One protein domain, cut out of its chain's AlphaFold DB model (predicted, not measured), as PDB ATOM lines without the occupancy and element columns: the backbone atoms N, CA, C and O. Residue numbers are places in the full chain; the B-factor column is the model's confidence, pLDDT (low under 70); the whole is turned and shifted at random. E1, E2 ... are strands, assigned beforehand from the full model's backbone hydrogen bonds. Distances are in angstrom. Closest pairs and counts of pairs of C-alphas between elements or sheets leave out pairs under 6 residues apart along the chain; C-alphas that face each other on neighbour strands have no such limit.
ATOM      1  N   VAL A   9     205.378 190.720  98.696       80.94
ATOM      2  CA  VAL A   9     205.696 191.475  99.913       80.94
ATOM      3  C   VAL A   9     204.400 191.865 100.609       80.94
ATOM      4  O   VAL A   9     203.518 192.462  99.993       80.94
ATOM      5  N   ILE A  10     204.304 191.538 101.892       81.75
ATOM      6  CA  ILE A  10     203.207 191.933 102.774       81.75
ATOM      7  C   ILE A  10     203.768 192.792 103.903       81.75
ATOM      8  O   ILE A  10     204.850 192.515 104.417       81.75
ATOM      9  N   ASN A  11     203.055 193.850 104.278       79.38
ATOM     10  CA  ASN A  11     203.457 194.650 105.428       79.38
ATOM     11  C   ASN A  11     202.923 194.021 106.718       79.38
ATOM     12  O   ASN A  11     201.880 193.363 106.728       79.38
ATOM     13  N   GLU A  12     203.642 194.249 107.811       73.06
ATOM     14  CA  GLU A  12     203.198 193.914 109.164       73.06
ATOM     15  C   GLU A  12     201.780 194.453 109.434       73.06
ATOM     16  O   GLU A  12     201.400 195.498 108.906       73.06
ATOM     17  N   ASN A  13     200.989 193.730 110.231       74.31
ATOM     18  CA  ASN A  13     199.602 194.065 110.589       74.31
ATOM     19  C   ASN A  13     198.634 194.250 109.404       74.31
ATOM     20  O   ASN A  13     197.510 194.714 109.589       74.31
ATOM     21  N   MET A  14     199.017 193.880 108.177       79.56
ATOM     22  CA  MET A  14     198.052 193.810 107.083       79.56
ATOM     23  C   MET A  14     197.071 192.668 107.323       79.56
ATOM     24  O   MET A  14     197.478 191.545 107.618       79.56
ATOM     25  N   GLN A  15     195.784 192.956 107.129       84.31
ATOM     26  CA  GLN A  15     194.747 191.933 107.068       84.31
ATOM     27  C   GLN A  15     195.040 190.997 105.903       84.31
ATOM     28  O   GLN A  15     195.201 191.435 104.760       84.31
ATOM     29  N   ILE A  16     195.132 189.708 106.204       84.56
ATOM     30  CA  ILE A  16     195.451 188.685 105.218       84.56
ATOM     31  C   ILE A  16     194.428 187.579 105.371       84.56
ATOM     32  O   ILE A  16     194.212 187.043 106.457       84.56
ATOM     33  N   GLY A  17     193.813 187.229 104.252       86.75
ATOM     34  CA  GLY A  17     192.920 186.097 104.164       86.75
ATOM     35  C   GLY A  17     193.247 185.255 102.946       86.75
ATOM     36  O   GLY A  17     193.819 185.743 101.968       86.75
ATOM     37  N   VAL A  18     192.902 183.978 103.029       86.56
ATOM     38  CA  VAL A  18     193.107 183.016 101.956       86.56
ATOM     39  C   VAL A  18     191.761 182.515 101.453       86.56
ATOM     40  O   VAL A  18     190.831 182.285 102.224       86.56
ATOM     41  N   SER A  19     191.657 182.344 100.141       89.12
ATOM     42  CA  SER A  19     190.548 181.635  99.512       89.12
ATOM     43  C   SER A  19     191.135 180.665  98.500       89.12
ATOM     44  O   SER A  19     191.968 181.048  97.678       89.12
ATOM     45  N   PHE A  20     190.749 179.396  98.604       89.69
ATOM     46  CA  PHE A  20     191.244 178.328  97.746       89.69
ATOM     47  C   PHE A  20     190.051 177.586  97.150       89.69
ATOM     48  O   PHE A  20     189.390 176.795  97.822       89.69
ATOM     49  N   TYR A  21     189.741 177.884  95.890       90.31
ATOM     50  CA  TYR A  21     188.582 177.336  95.196       90.31
ATOM     51  C   TYR A  21     188.914 176.948  93.753       90.31
ATOM     52  O   TYR A  21     189.849 177.464  93.145       90.31
ATOM     53  N   ALA A  22     188.145 176.005  93.218       88.44
ATOM     54  CA  ALA A  22     188.222 175.558  91.840       88.44
ATOM     55  C   ALA A  22     187.229 176.348  90.980       88.44
ATOM     56  O   ALA A  22     186.046 176.426  91.306       88.44
ATOM     57  N   ASP A  23     187.684 176.856  89.836       85.19
ATOM     58  CA  ASP A  23     186.828 177.604  88.904       85.19
ATOM     59  C   ASP A  23     185.720 176.734  88.270       85.19
ATOM     60  O   ASP A  23     184.730 177.238  87.742       85.19
ATOM     61  N   HIS A  24     185.905 175.412  88.256       85.19
ATOM     62  CA  HIS A  24     185.012 174.446  87.620       85.19
ATOM     63  C   HIS A  24     185.118 173.075  88.292       85.19
ATOM     64  O   HIS A  24     186.143 172.718  88.871       85.19
ATOM     65  N   LYS A  25     184.051 172.272  88.177       83.81
ATOM     66  CA  LYS A  25     183.950 170.962  88.842       83.81
ATOM     67  C   LYS A  25     185.060 169.987  88.448       83.81
ATOM     68  O   LYS A  25     185.493 169.216  89.292       83.81
ATOM     69  N   ASP A  26     185.548 170.052  87.212       87.06
ATOM     70  CA  ASP A  26     186.604 169.154  86.719       87.06
ATOM     71  C   ASP A  26     188.001 169.516  87.260       87.06
ATOM     72  O   ASP A  26     188.936 168.713  87.205       87.06
ATOM     73  N   ALA A  27     188.157 170.734  87.785       86.56
ATOM     74  CA  ALA A  27     189.365 171.168  88.470       86.56
ATOM     75  C   ALA A  27     189.335 170.847  89.969       86.56
ATOM     76  O   ALA A  27     190.368 170.999  90.616       86.56
ATOM     77  N   TYR A  28     188.201 170.398  90.515       90.12
ATOM     78  CA  TYR A  28     188.106 170.024  91.917       90.12
ATOM     79  C   TYR A  28     188.881 168.741  92.200       90.12
ATOM     80  O   TYR A  28     188.751 167.735  91.504       90.12
ATOM     81  N   ASP A  29     189.655 168.799  93.267       89.56
ATOM     82  CA  ASP A  29     190.429 167.705  93.810       89.56
ATOM     83  C   ASP A  29     190.169 167.673  95.326       89.56
ATOM     84  O   ASP A  29     190.492 168.649  96.009       89.56
ATOM     85  N   PRO A  30     189.533 166.613  95.858       88.50
ATOM     86  CA  PRO A  30     189.214 166.518  97.280       88.50
ATOM     87  C   PRO A  30     190.456 166.397  98.171       88.50
ATOM     88  O   PRO A  30     190.367 166.691  99.362       88.50
ATOM     89  N   ASP A  31     191.591 165.979  97.609       90.81
ATOM     90  CA  ASP A  31     192.849 165.829  98.341       90.81
ATOM     91  C   ASP A  31     193.695 167.113  98.290       90.81
ATOM     92  O   ASP A  31     194.736 167.205  98.946       90.81
ATOM     93  N   ALA A  32     193.245 168.127  97.542       91.94
ATOM     94  CA  ALA A  32     193.973 169.373  97.398       91.94
ATOM     95  C   ALA A  32     193.863 170.264  98.638       91.94
ATOM     96  O   ALA A  32     192.777 170.545  99.157       91.94
ATOM     97  N   ASN A  33     195.011 170.771  99.076       92.44
ATOM     98  CA  ASN A  33     195.118 171.655 100.226       92.44
ATOM     99  C   ASN A  33     196.166 172.751  99.999       92.44
ATOM    100  O   ASN A  33     197.052 172.633  99.152       92.44
ATOM    101  N   ILE A  34     196.034 173.825 100.767       91.06
ATOM    102  CA  ILE A  34     197.058 174.847 100.944       91.06
ATOM    103  C   ILE A  34     197.514 174.822 102.399       91.06
ATOM    104  O   ILE A  34     196.685 174.753 103.306       91.06
ATOM    105  N   ILE A  35     198.825 174.878 102.606       89.88
ATOM    106  CA  ILE A  35     199.494 174.890 103.903       89.88
ATOM    107  C   ILE A  35     200.310 176.178 103.982       89.88
ATOM    108  O   ILE A  35     201.138 176.462 103.112       89.88
ATOM    109  N   ILE A  36     200.063 176.970 105.021       88.88
ATOM    110  CA  ILE A  36     200.688 178.276 105.220       88.88
ATOM    111  C   ILE A  36     201.447 178.261 106.539       88.88
ATOM    112  O   ILE A  36     200.881 178.007 107.605       88.88
ATOM    113  N   GLN A  37     202.740 178.567 106.462       82.69
ATOM    114  CA  GLN A  37     203.588 178.667 107.642       82.69
ATOM    115  C   GLN A  37     203.300 179.949 108.428       82.69
ATOM    116  O   GLN A  37     203.208 181.040 107.857       82.69
ATOM    117  N   THR A  38     203.240 179.827 109.755       83.50
ATOM    118  CA  THR A  38     203.122 180.965 110.681       83.50
ATOM    119  C   THR A  38     204.312 181.020 111.638       83.50
ATOM    120  O   THR A  38     205.084 180.075 111.748       83.50
ATOM    121  N   SER A  39     204.487 182.129 112.344       78.44
ATOM    122  CA  SER A  39     205.459 182.277 113.437       78.44
ATOM    123  C   SER A  39     204.904 181.887 114.812       78.44
ATOM    124  O   SER A  39     205.600 182.031 115.818       78.44
ATOM    125  N   ILE A  40     203.657 181.412 114.866       77.88
ATOM    126  CA  ILE A  40     202.998 180.993 116.101       77.88
ATOM    127  C   ILE A  40     203.400 179.551 116.401       77.88
ATOM    128  O   ILE A  40     203.418 178.696 115.517       77.88
ATOM    129  N   PHE A  41     203.684 179.270 117.667       74.06
ATOM    130  CA  PHE A  41     203.946 177.920 118.150       74.06
ATOM    131  C   PHE A  41     202.834 177.488 119.098       74.06
ATOM    132  O   PHE A  41     202.337 178.268 119.907       74.06
ATOM    133  N   THR A  42     202.436 176.227 118.980       73.44
ATOM    134  CA  THR A  42     201.528 175.564 119.921       73.44
ATOM    135  C   THR A  42     202.200 175.384 121.286       73.44
ATOM    136  O   THR A  42     203.426 175.441 121.392       73.44
ATOM    137  N   GLU A  43     201.419 175.089 122.329       73.62
ATOM    138  CA  GLU A  43     201.935 174.810 123.686       73.62
ATOM    139  C   GLU A  43     202.980 173.678 123.716       73.62
ATOM    140  O   GLU A  43     203.840 173.632 124.592       73.62
ATOM    141  N   ASN A  44     202.951 172.797 122.712       72.00
ATOM    142  CA  ASN A  44     203.880 171.681 122.551       72.00
ATOM    143  C   ASN A  44     205.158 172.056 121.776       72.00
ATOM    144  O   ASN A  44     205.954 171.178 121.450       72.00
ATOM    145  N   GLY A  45     205.338 173.331 121.422       67.38
ATOM    146  CA  GLY A  45     206.489 173.820 120.663       67.38
ATOM    147  C   GLY A  45     206.465 173.480 119.169       67.38
ATOM    148  O   GLY A  45     207.457 173.713 118.485       67.38
ATOM    149  N   MET A  46     205.358 172.946 118.639       70.62
ATOM    150  CA  MET A  46     205.200 172.743 117.194       70.62
ATOM    151  C   MET A  46     204.701 174.023 116.534       70.62
ATOM    152  O   MET A  46     203.777 174.656 117.053       70.62
ATOM    153  N   GLN A  47     205.288 174.374 115.390       74.62
ATOM    154  CA  GLN A  47     204.857 175.507 114.574       74.62
ATOM    155  C   GLN A  47     203.405 175.296 114.132       74.62
ATOM    156  O   GLN A  47     203.041 174.223 113.656       74.62
ATOM    157  N   LYS A  48     202.561 176.306 114.341       78.75
ATOM    158  CA  LYS A  48     201.168 176.280 113.908       78.75
ATOM    159  C   LYS A  48     201.134 176.518 112.401       78.75
ATOM    160  O   LYS A  48     201.630 177.536 111.916       78.75
ATOM    161  N   GLU A  49     200.555 175.582 111.670       82.81
ATOM    162  CA  GLU A  49     200.307 175.714 110.236       82.81
ATOM    163  C   GLU A  49     198.825 175.989 110.014       82.81
ATOM    164  O   GLU A  49     197.969 175.369 110.650       82.81
ATOM    165  N   GLU A  50     198.528 176.917 109.111       84.50
ATOM    166  CA  GLU A  50     197.159 177.168 108.678       84.50
ATOM    167  C   GLU A  50     196.898 176.362 107.408       84.50
ATOM    168  O   GLU A  50     197.625 176.483 106.419       84.50
ATOM    169  N   CYS A  51     195.875 175.510 107.455       85.31
ATOM    170  CA  CYS A  51     195.524 174.609 106.367       85.31
ATOM    171  C   CYS A  51     194.133 174.949 105.834       85.31
ATOM    172  O   CYS A  51     193.188 175.128 106.601       85.31
ATOM    173  N   SER A  52     193.991 175.031 104.513       85.62
ATOM    174  CA  SER A  52     192.692 175.201 103.858       85.62
ATOM    175  C   SER A  52     192.530 174.197 102.724       85.62
ATOM    176  O   SER A  52     193.439 173.982 101.927       85.62
ATOM    177  N   GLN A  53     191.365 173.559 102.656       89.06
ATOM    178  CA  GLN A  53     191.035 172.612 101.590       89.06
ATOM    179  C   GLN A  53     190.459 173.335 100.373       89.06
ATOM    180  O   GLN A  53     189.825 174.385 100.514       89.06
ATOM    181  N   LEU A  54     190.660 172.756  99.189       89.25
ATOM    182  CA  LEU A  54     190.075 173.265  97.953       89.25
ATOM    183  C   LEU A  54     188.547 173.219  98.027       89.25
ATOM    184  O   LEU A  54     187.968 172.210  98.424       89.25
ATOM    185  N   GLN A  55     187.881 174.293  97.608       88.19
ATOM    186  CA  GLN A  55     186.418 174.364  97.563       88.19
ATOM    187  C   GLN A  55     185.882 174.434  96.126       88.19
ATOM    188  O   GLN A  55     186.551 174.892  95.210       88.19
ATOM    189  N   LEU A  56     184.655 173.958  95.903       81.00
ATOM    190  CA  LEU A  56     184.013 173.891  94.576       81.00
ATOM    191  C   LEU A  56     183.405 175.216  94.093       81.00
ATOM    192  O   LEU A  56     182.960 175.304  92.951       81.00
ATOM    193  N   VAL A  57     183.298 176.201  94.981       77.94
ATOM    194  CA  VAL A  57     182.657 177.497  94.745       77.94
ATOM    195  C   VAL A  57     183.502 178.549  95.449       77.94
ATOM    196  O   VAL A  57     184.145 178.228  96.450       77.94
ATOM    197  N   GLU A  58     183.492 179.780  94.935       75.56
ATOM    198  CA  GLU A  58     184.080 180.936  95.608       75.56
ATOM    199  C   GLU A  58     183.574 180.984  97.056       75.56
ATOM    200  O   GLU A  58     182.390 181.203  97.332       75.56
ATOM    201  N   SER A  59     184.479 180.651  97.969       69.25
ATOM    202  CA  SER A  59     184.200 180.549  99.393       69.25
ATOM    203  C   SER A  59     184.480 181.888 100.060       69.25
ATOM    204  O   SER A  59     185.366 182.615  99.587       69.25
ATOM    205  N   PRO A  60     183.780 182.231 101.160       77.56
ATOM    206  CA  PRO A  60     184.206 183.329 102.013       77.56
ATOM    207  C   PRO A  60     185.695 183.213 102.349       77.56
ATOM    208  O   PRO A  60     186.216 182.126 102.590       77.56
ATOM    209  N   ILE A  61     186.368 184.361 102.345       82.25
ATOM    210  CA  ILE A  61     187.781 184.475 102.688       82.25
ATOM    211  C   ILE A  61     187.987 183.919 104.101       82.25
ATOM    212  O   ILE A  61     187.380 184.407 105.056       82.25
ATOM    213  N   THR A  62     188.860 182.922 104.235       83.25
ATOM    214  CA  THR A  62     189.348 182.470 105.536       83.25
ATOM    215  C   THR A  62     190.405 183.462 105.993       83.25
ATOM    216  O   THR A  62     191.505 183.506 105.439       83.25
ATOM    217  N   TRP A  63     190.070 184.294 106.973       82.38
ATOM    218  CA  TRP A  63     191.013 185.255 107.532       82.38
ATOM    219  C   TRP A  63     192.105 184.530 108.317       82.38
ATOM    220  O   TRP A  63     191.820 183.779 109.244       82.38
ATOM    221  N   LEU A  64     193.355 184.751 107.913       80.19
ATOM    222  CA  LEU A  64     194.540 184.327 108.661       80.19
ATOM    223  C   LEU A  64     194.887 185.360 109.735       80.19
ATOM    224  O   LEU A  64     195.454 185.019 110.767       80.19
ATOM    225  N   TYR A  65     194.563 186.626 109.466       81.75
ATOM    226  CA  TYR A  65     194.656 187.717 110.418       81.75
ATOM    227  C   TYR A  65     193.645 188.811 110.077       81.75
ATOM    228  O   TYR A  65     193.617 189.311 108.946       81.75
ATOM    229  N   GLU A  66     192.863 189.208 111.077       81.19
ATOM    230  CA  GLU A  66     191.942 190.336 111.022       81.19
ATOM    231  C   GLU A  66     192.230 191.257 112.224       81.19
ATOM    232  O   GLU A  66     192.027 190.860 113.370       81.19
ATOM    233  N   ASP A  67     192.697 192.490 111.964       70.81
ATOM    234  CA  ASP A  67     193.050 193.556 112.942       70.81
ATOM    235  C   ASP A  67     191.851 194.070 113.788       70.81
ATOM    236  O   ASP A  67     191.787 195.204 114.252       70.81
ATOM    237  N   THR A  68     190.816 193.251 113.930       64.81
ATOM    238  CA  THR A  68     189.580 193.516 114.676       64.81
ATOM    239  C   THR A  68     189.425 192.579 115.871       64.81
ATOM    240  O   THR A  68     188.603 192.831 116.755       64.81
ATOM    241  N   SER A  69     190.223 191.515 115.920       57.50
ATOM    242  CA  SER A  69     190.209 190.502 116.961       57.50
ATOM    243  C   SER A  69     191.442 190.668 117.851       57.50
ATOM    244  O   SER A  69     192.490 191.140 117.421       57.50
ATOM    245  N   ASN A  70     191.334 190.304 119.127       61.19
ATOM    246  CA  ASN A  70     192.453 190.311 120.078       61.19
ATOM    247  C   ASN A  70     193.439 189.151 119.780       61.19
ATOM    248  O   ASN A  70     193.931 188.501 120.701       61.19
ATOM    249  N   GLU A  71     193.607 188.824 118.497       66.69
ATOM    250  CA  GLU A  71     194.377 187.710 117.960       66.69
ATOM    251  C   GLU A  71     195.820 188.139 117.710       66.69
ATOM    252  O   GLU A  71     196.114 189.261 117.289       66.69
ATOM    253  N   ASP A  72     196.737 187.212 117.968       67.25
ATOM    254  CA  ASP A  72     198.151 187.430 117.721       67.25
ATOM    255  C   ASP A  72     198.420 187.458 116.214       67.25
ATOM    256  O   ASP A  72     198.078 186.521 115.488       67.25
ATOM    257  N   TYR A  73     199.084 188.516 115.744       76.31
ATOM    258  CA  TYR A  73     199.536 188.595 114.359       76.31
ATOM    259  C   TYR A  73     200.435 187.384 114.035       76.31
ATOM    260  O   TYR A  73     201.445 187.168 114.718       76.31
ATOM    261  N   PRO A  74     200.102 186.576 113.009       75.00
ATOM    262  CA  PRO A  74     200.697 185.257 112.844       75.00
ATOM    263  C   PRO A  74     202.105 185.286 112.259       75.00
ATOM    264  O   PRO A  74     202.761 184.246 112.229       75.00
ATOM    265  N   TRP A  75     202.621 186.441 111.838       79.81
ATOM    266  CA  TRP A  75     203.938 186.545 111.216       79.81
ATOM    267  C   TRP A  75     204.872 187.517 111.944       79.81
ATOM    268  O   TRP A  75     204.512 188.610 112.346       79.81
ATOM    269  N   ARG A  76     206.139 187.148 112.081       74.69
ATOM    270  CA  ARG A  76     207.248 188.080 112.339       74.69
ATOM    271  C   ARG A  76     207.909 188.477 111.029       74.69
ATOM    272  O   ARG A  76     207.685 187.838 110.008       74.69
ATOM    273  N   MET A  77     208.777 189.476 111.053       73.69
ATOM    274  CA  MET A  77     209.624 189.786 109.903       73.69
ATOM    275  C   MET A  77     210.348 188.544 109.367       73.69
ATOM    276  O   MET A  77     211.000 187.832 110.129       73.69
ATOM    277  N   GLY A  78     210.263 188.299 108.061       70.56
ATOM    278  CA  GLY A  78     210.906 187.133 107.457       70.56
ATOM    279  C   GLY A  78     210.194 186.597 106.225       70.56
ATOM    280  O   GLY A  78     209.305 187.238 105.670       70.56
ATOM    281  N   VAL A  79     210.629 185.417 105.785       76.62
ATOM    282  CA  VAL A  79     210.047 184.690 104.652       76.62
ATOM    283  C   VAL A  79     209.199 183.544 105.188       76.62
ATOM    284  O   VAL A  79     209.698 182.740 105.972       76.62
ATOM    285  N   TYR A  80     207.956 183.449 104.722       80.38
ATOM    286  CA  TYR A  80     207.043 182.349 105.037       80.38
ATOM    287  C   TYR A  80     206.687 181.593 103.777       80.38
ATOM    288  O   TYR A  80     206.451 182.204 102.733       80.38
ATOM    289  N   HIS A  81     206.641 180.268 103.879       84.44
ATOM    290  CA  HIS A  81     206.312 179.417 102.748       84.44
ATOM    291  C   HIS A  81     204.811 179.153 102.677       84.44
ATOM    292  O   HIS A  81     204.129 178.992 103.691       84.44
ATOM    293  N   ILE A  82     204.339 179.092 101.438       87.88
ATOM    294  CA  ILE A  82     203.007 178.653 101.060       87.88
ATOM    295  C   ILE A  82     203.195 177.406 100.210       87.88
ATOM    296  O   ILE A  82     203.888 177.435  99.190       87.88
ATOM    297  N   GLU A  83     202.584 176.315 100.633       89.88
ATOM    298  CA  GLU A  83     202.647 175.025  99.966       89.88
ATOM    299  C   GLU A  83     201.249 174.634  99.498       89.88
ATOM    300  O   GLU A  83     200.302 174.693 100.271       89.88
ATOM    301  N   ILE A  84     201.108 174.267  98.228       90.94
ATOM    302  CA  ILE A  84     199.837 173.840  97.641       90.94
ATOM    303  C   ILE A  84     200.011 172.417  97.140       90.94
ATOM    304  O   ILE A  84     200.889 172.148  96.316       90.94
ATOM    305  N   HIS A  85     199.177 171.506  97.629       92.69
ATOM    306  CA  HIS A  85     199.060 170.151  97.103       92.69
ATOM    307  C   HIS A  85     197.868 170.124  96.162       92.69
ATOM    308  O   HIS A  85     196.758 170.468  96.561       92.69
ATOM    309  N   TYR A  86     198.092 169.749  94.909       92.06
ATOM    310  CA  TYR A  86     197.035 169.677  93.907       92.06
ATOM    311  C   TYR A  86     197.373 168.612  92.867       92.06
ATOM    312  O   TYR A  86     198.460 168.635  92.295       92.06
ATOM    313  N   LYS A  87     196.457 167.670  92.618       90.25
ATOM    314  CA  LYS A  87     196.606 166.576  91.643       90.25
ATOM    315  C   LYS A  87     197.905 165.782  91.805       90.25
ATOM    316  O   LYS A  87     198.586 165.482  90.828       90.25
ATOM    317  N   CYS A  88     198.236 165.439  93.050       88.56
ATOM    318  CA  CYS A  88     199.481 164.761  93.436       88.56
ATOM    319  C   CYS A  88     200.771 165.550  93.140       88.56
ATOM    320  O   CYS A  88     201.865 164.995  93.257       88.56
ATOM    321  N   GLU A  89     200.668 166.831  92.786       90.62
ATOM    322  CA  GLU A  89     201.802 167.734  92.634       90.62
ATOM    323  C   GLU A  89     201.884 168.713  93.808       90.62
ATOM    324  O   GLU A  89     200.882 169.073  94.429       90.62
ATOM    325  N   LYS A  90     203.113 169.139  94.110       92.00
ATOM    326  CA  LYS A  90     203.425 170.101  95.165       92.00
ATOM    327  C   LYS A  90     203.958 171.383  94.537       92.00
ATOM    328  O   LYS A  90     205.008 171.373  93.896       92.00
ATOM    329  N   TYR A  91     203.271 172.487  94.794       88.62
ATOM    330  CA  TYR A  91     203.679 173.829  94.397       88.62
ATOM    331  C   TYR A  91     204.120 174.601  95.637       88.62
ATOM    332  O   TYR A  91     203.455 174.553  96.669       88.62
ATOM    333  N   VAL A  92     205.251 175.300  95.552       87.31
ATOM    334  CA  VAL A  92     205.810 176.054  96.681       87.31
ATOM    335  C   VAL A  92     206.033 177.497  96.263       87.31
ATOM    336  O   VAL A  92     206.673 177.769  95.248       87.31
ATOM    337  N   SER A  93     205.518 178.411  97.073       85.50
ATOM    338  CA  SER A  93     205.720 179.851  96.968       85.50
ATOM    339  C   SER A  93     205.998 180.426  98.358       85.50
ATOM    340  O   SER A  93     206.170 179.686  99.329       85.50
ATOM    341  N   GLY A  94     206.061 181.746  98.476       84.31
ATOM    342  CA  GLY A  94     206.201 182.391  99.768       84.31
ATOM    343  C   GLY A  94     205.882 183.873  99.757       84.31
ATOM    344  O   GLY A  94     205.746 184.507  98.709       84.31
ATOM    345  N   VAL A  95     205.786 184.410 100.966       84.62
ATOM    346  CA  VAL A  95     205.582 185.831 101.235       84.62
ATOM    347  C   VAL A  95     206.730 186.363 102.079       84.62
ATOM    348  O   VAL A  95     207.245 185.668 102.958       84.62
ATOM    349  N   PHE A  96     207.141 187.596 101.806       79.19
ATOM    350  CA  PHE A  96     208.092 188.328 102.630       79.19
ATOM    351  C   PHE A  96     207.350 189.368 103.465       79.19
ATOM    352  O   PHE A  96     206.693 190.252 102.918       79.19
ATOM    353  N   VAL A  97     207.464 189.255 104.786       78.12
ATOM    354  CA  VAL A  97     206.828 190.171 105.734       78.12
ATOM    355  C   VAL A  97     207.792 191.301 106.052       78.12
ATOM    356  O   VAL A  97     208.838 191.083 106.672       78.12
ATOM    357  N   GLN A  98     207.425 192.505 105.619       73.75
ATOM    358  CA  GLN A  98     208.186 193.728 105.825       73.75
ATOM    359  C   GLN A  98     207.588 194.559 106.977       73.75
ATOM    360  O   GLN A  98     206.369 194.703 107.069       73.75
ATOM    361  N   PRO A  99     208.416 195.146 107.854       65.69
ATOM    362  CA  PRO A  99     207.948 196.040 108.907       65.69
ATOM    363  C   PRO A  99     207.418 197.351 108.318       65.69
ATOM    364  O   PRO A  99     207.992 197.909 107.381       65.69
TER     365      PRO A  99
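What this domain is: This is residues 9 to 99 of the 176 residues of an uncharacterized protein of Bacillus sp. APMAM (UniProt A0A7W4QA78). A strongly twisted, curled sheet of five strands forms a wall round one side of the domain, and a small ribbon of two strands, E2 and E5, stands across its hollow side, so that together they make a loose, incompletely closed ring. The two long links, residues 19 to 32 and 66 to 77, lie toward opposite ends of the long axis. The printed part has 91 residues, with no named helix and seven strands, E1 to E7 in chain order; the class is all strand, though under half of the residues, 45, are in named elements. The large sheet is mixed, in the order E1, E7, E6, E3, E4, and the small one is antiparallel. The whole is compact, with a radius of gyration of the C-alphas of 14.2 A and spans of 40 by 27 by 26 A.

Where its parts are: In the large sheet, E7 is the longest strand, residues 89 to 98, 29.8 A from first to last C-alpha, and ends with C-alpha 98 at (208.186, 193.728, 105.825). E6 is residues 78 to 86, 26.1 A; E3 is residues 33 to 41, 20.9 A, and bends by 69 degrees at residue 38; E4 is residues 47 to 53, 19.2 A. E1, residues 9 to 11, begins with C-alpha 9 at (205.696, 191.475, 99.913). The small sheet holds E2, residues 16 to 18, and E5, residues 62 to 65, which begins with C-alpha 62 at (189.348, 182.470, 105.536).

How they stand to each other: E6 and E7 form a hairpin, antiparallel at 157 degrees, with N 84 and O 91 2.8 A apart, within hydrogen-bond range. E6 is also antiparallel to E3, with N 35 and O 83 at 2.8 A. E3 and E4 form the other hairpin, with N 34 and O 52 at 2.8 A. The edge strand E1 is parallel to E7, at 44 degrees, with N 98 and O 10 at 2.8 A. E4 is the other edge strand. From edge to edge the strands' lines turn by 66 degrees and the way across the sheet turns by 87 degrees. E2 and E5 are antiparallel at 154 degrees, with N 18 and O 62 at 2.8 A. The closest C-alphas of E4 and E5, those of Glu 50 and Leu 64, are 7.6 A apart. E2 and E4 are only just apart, their closest C-alphas at 8.1 A, and E1 and E2 are apart.

The domain as a whole: The C-alphas farthest apart, those of Asp 26 and Pro 99, are 40.9 A apart. The printed part has no cut. The links E2 to E3 and E5 to E6 are long. The mean pLDDT of the printed part is 81.5; residues 45, 59, 68 to 72 and 99 are under 70.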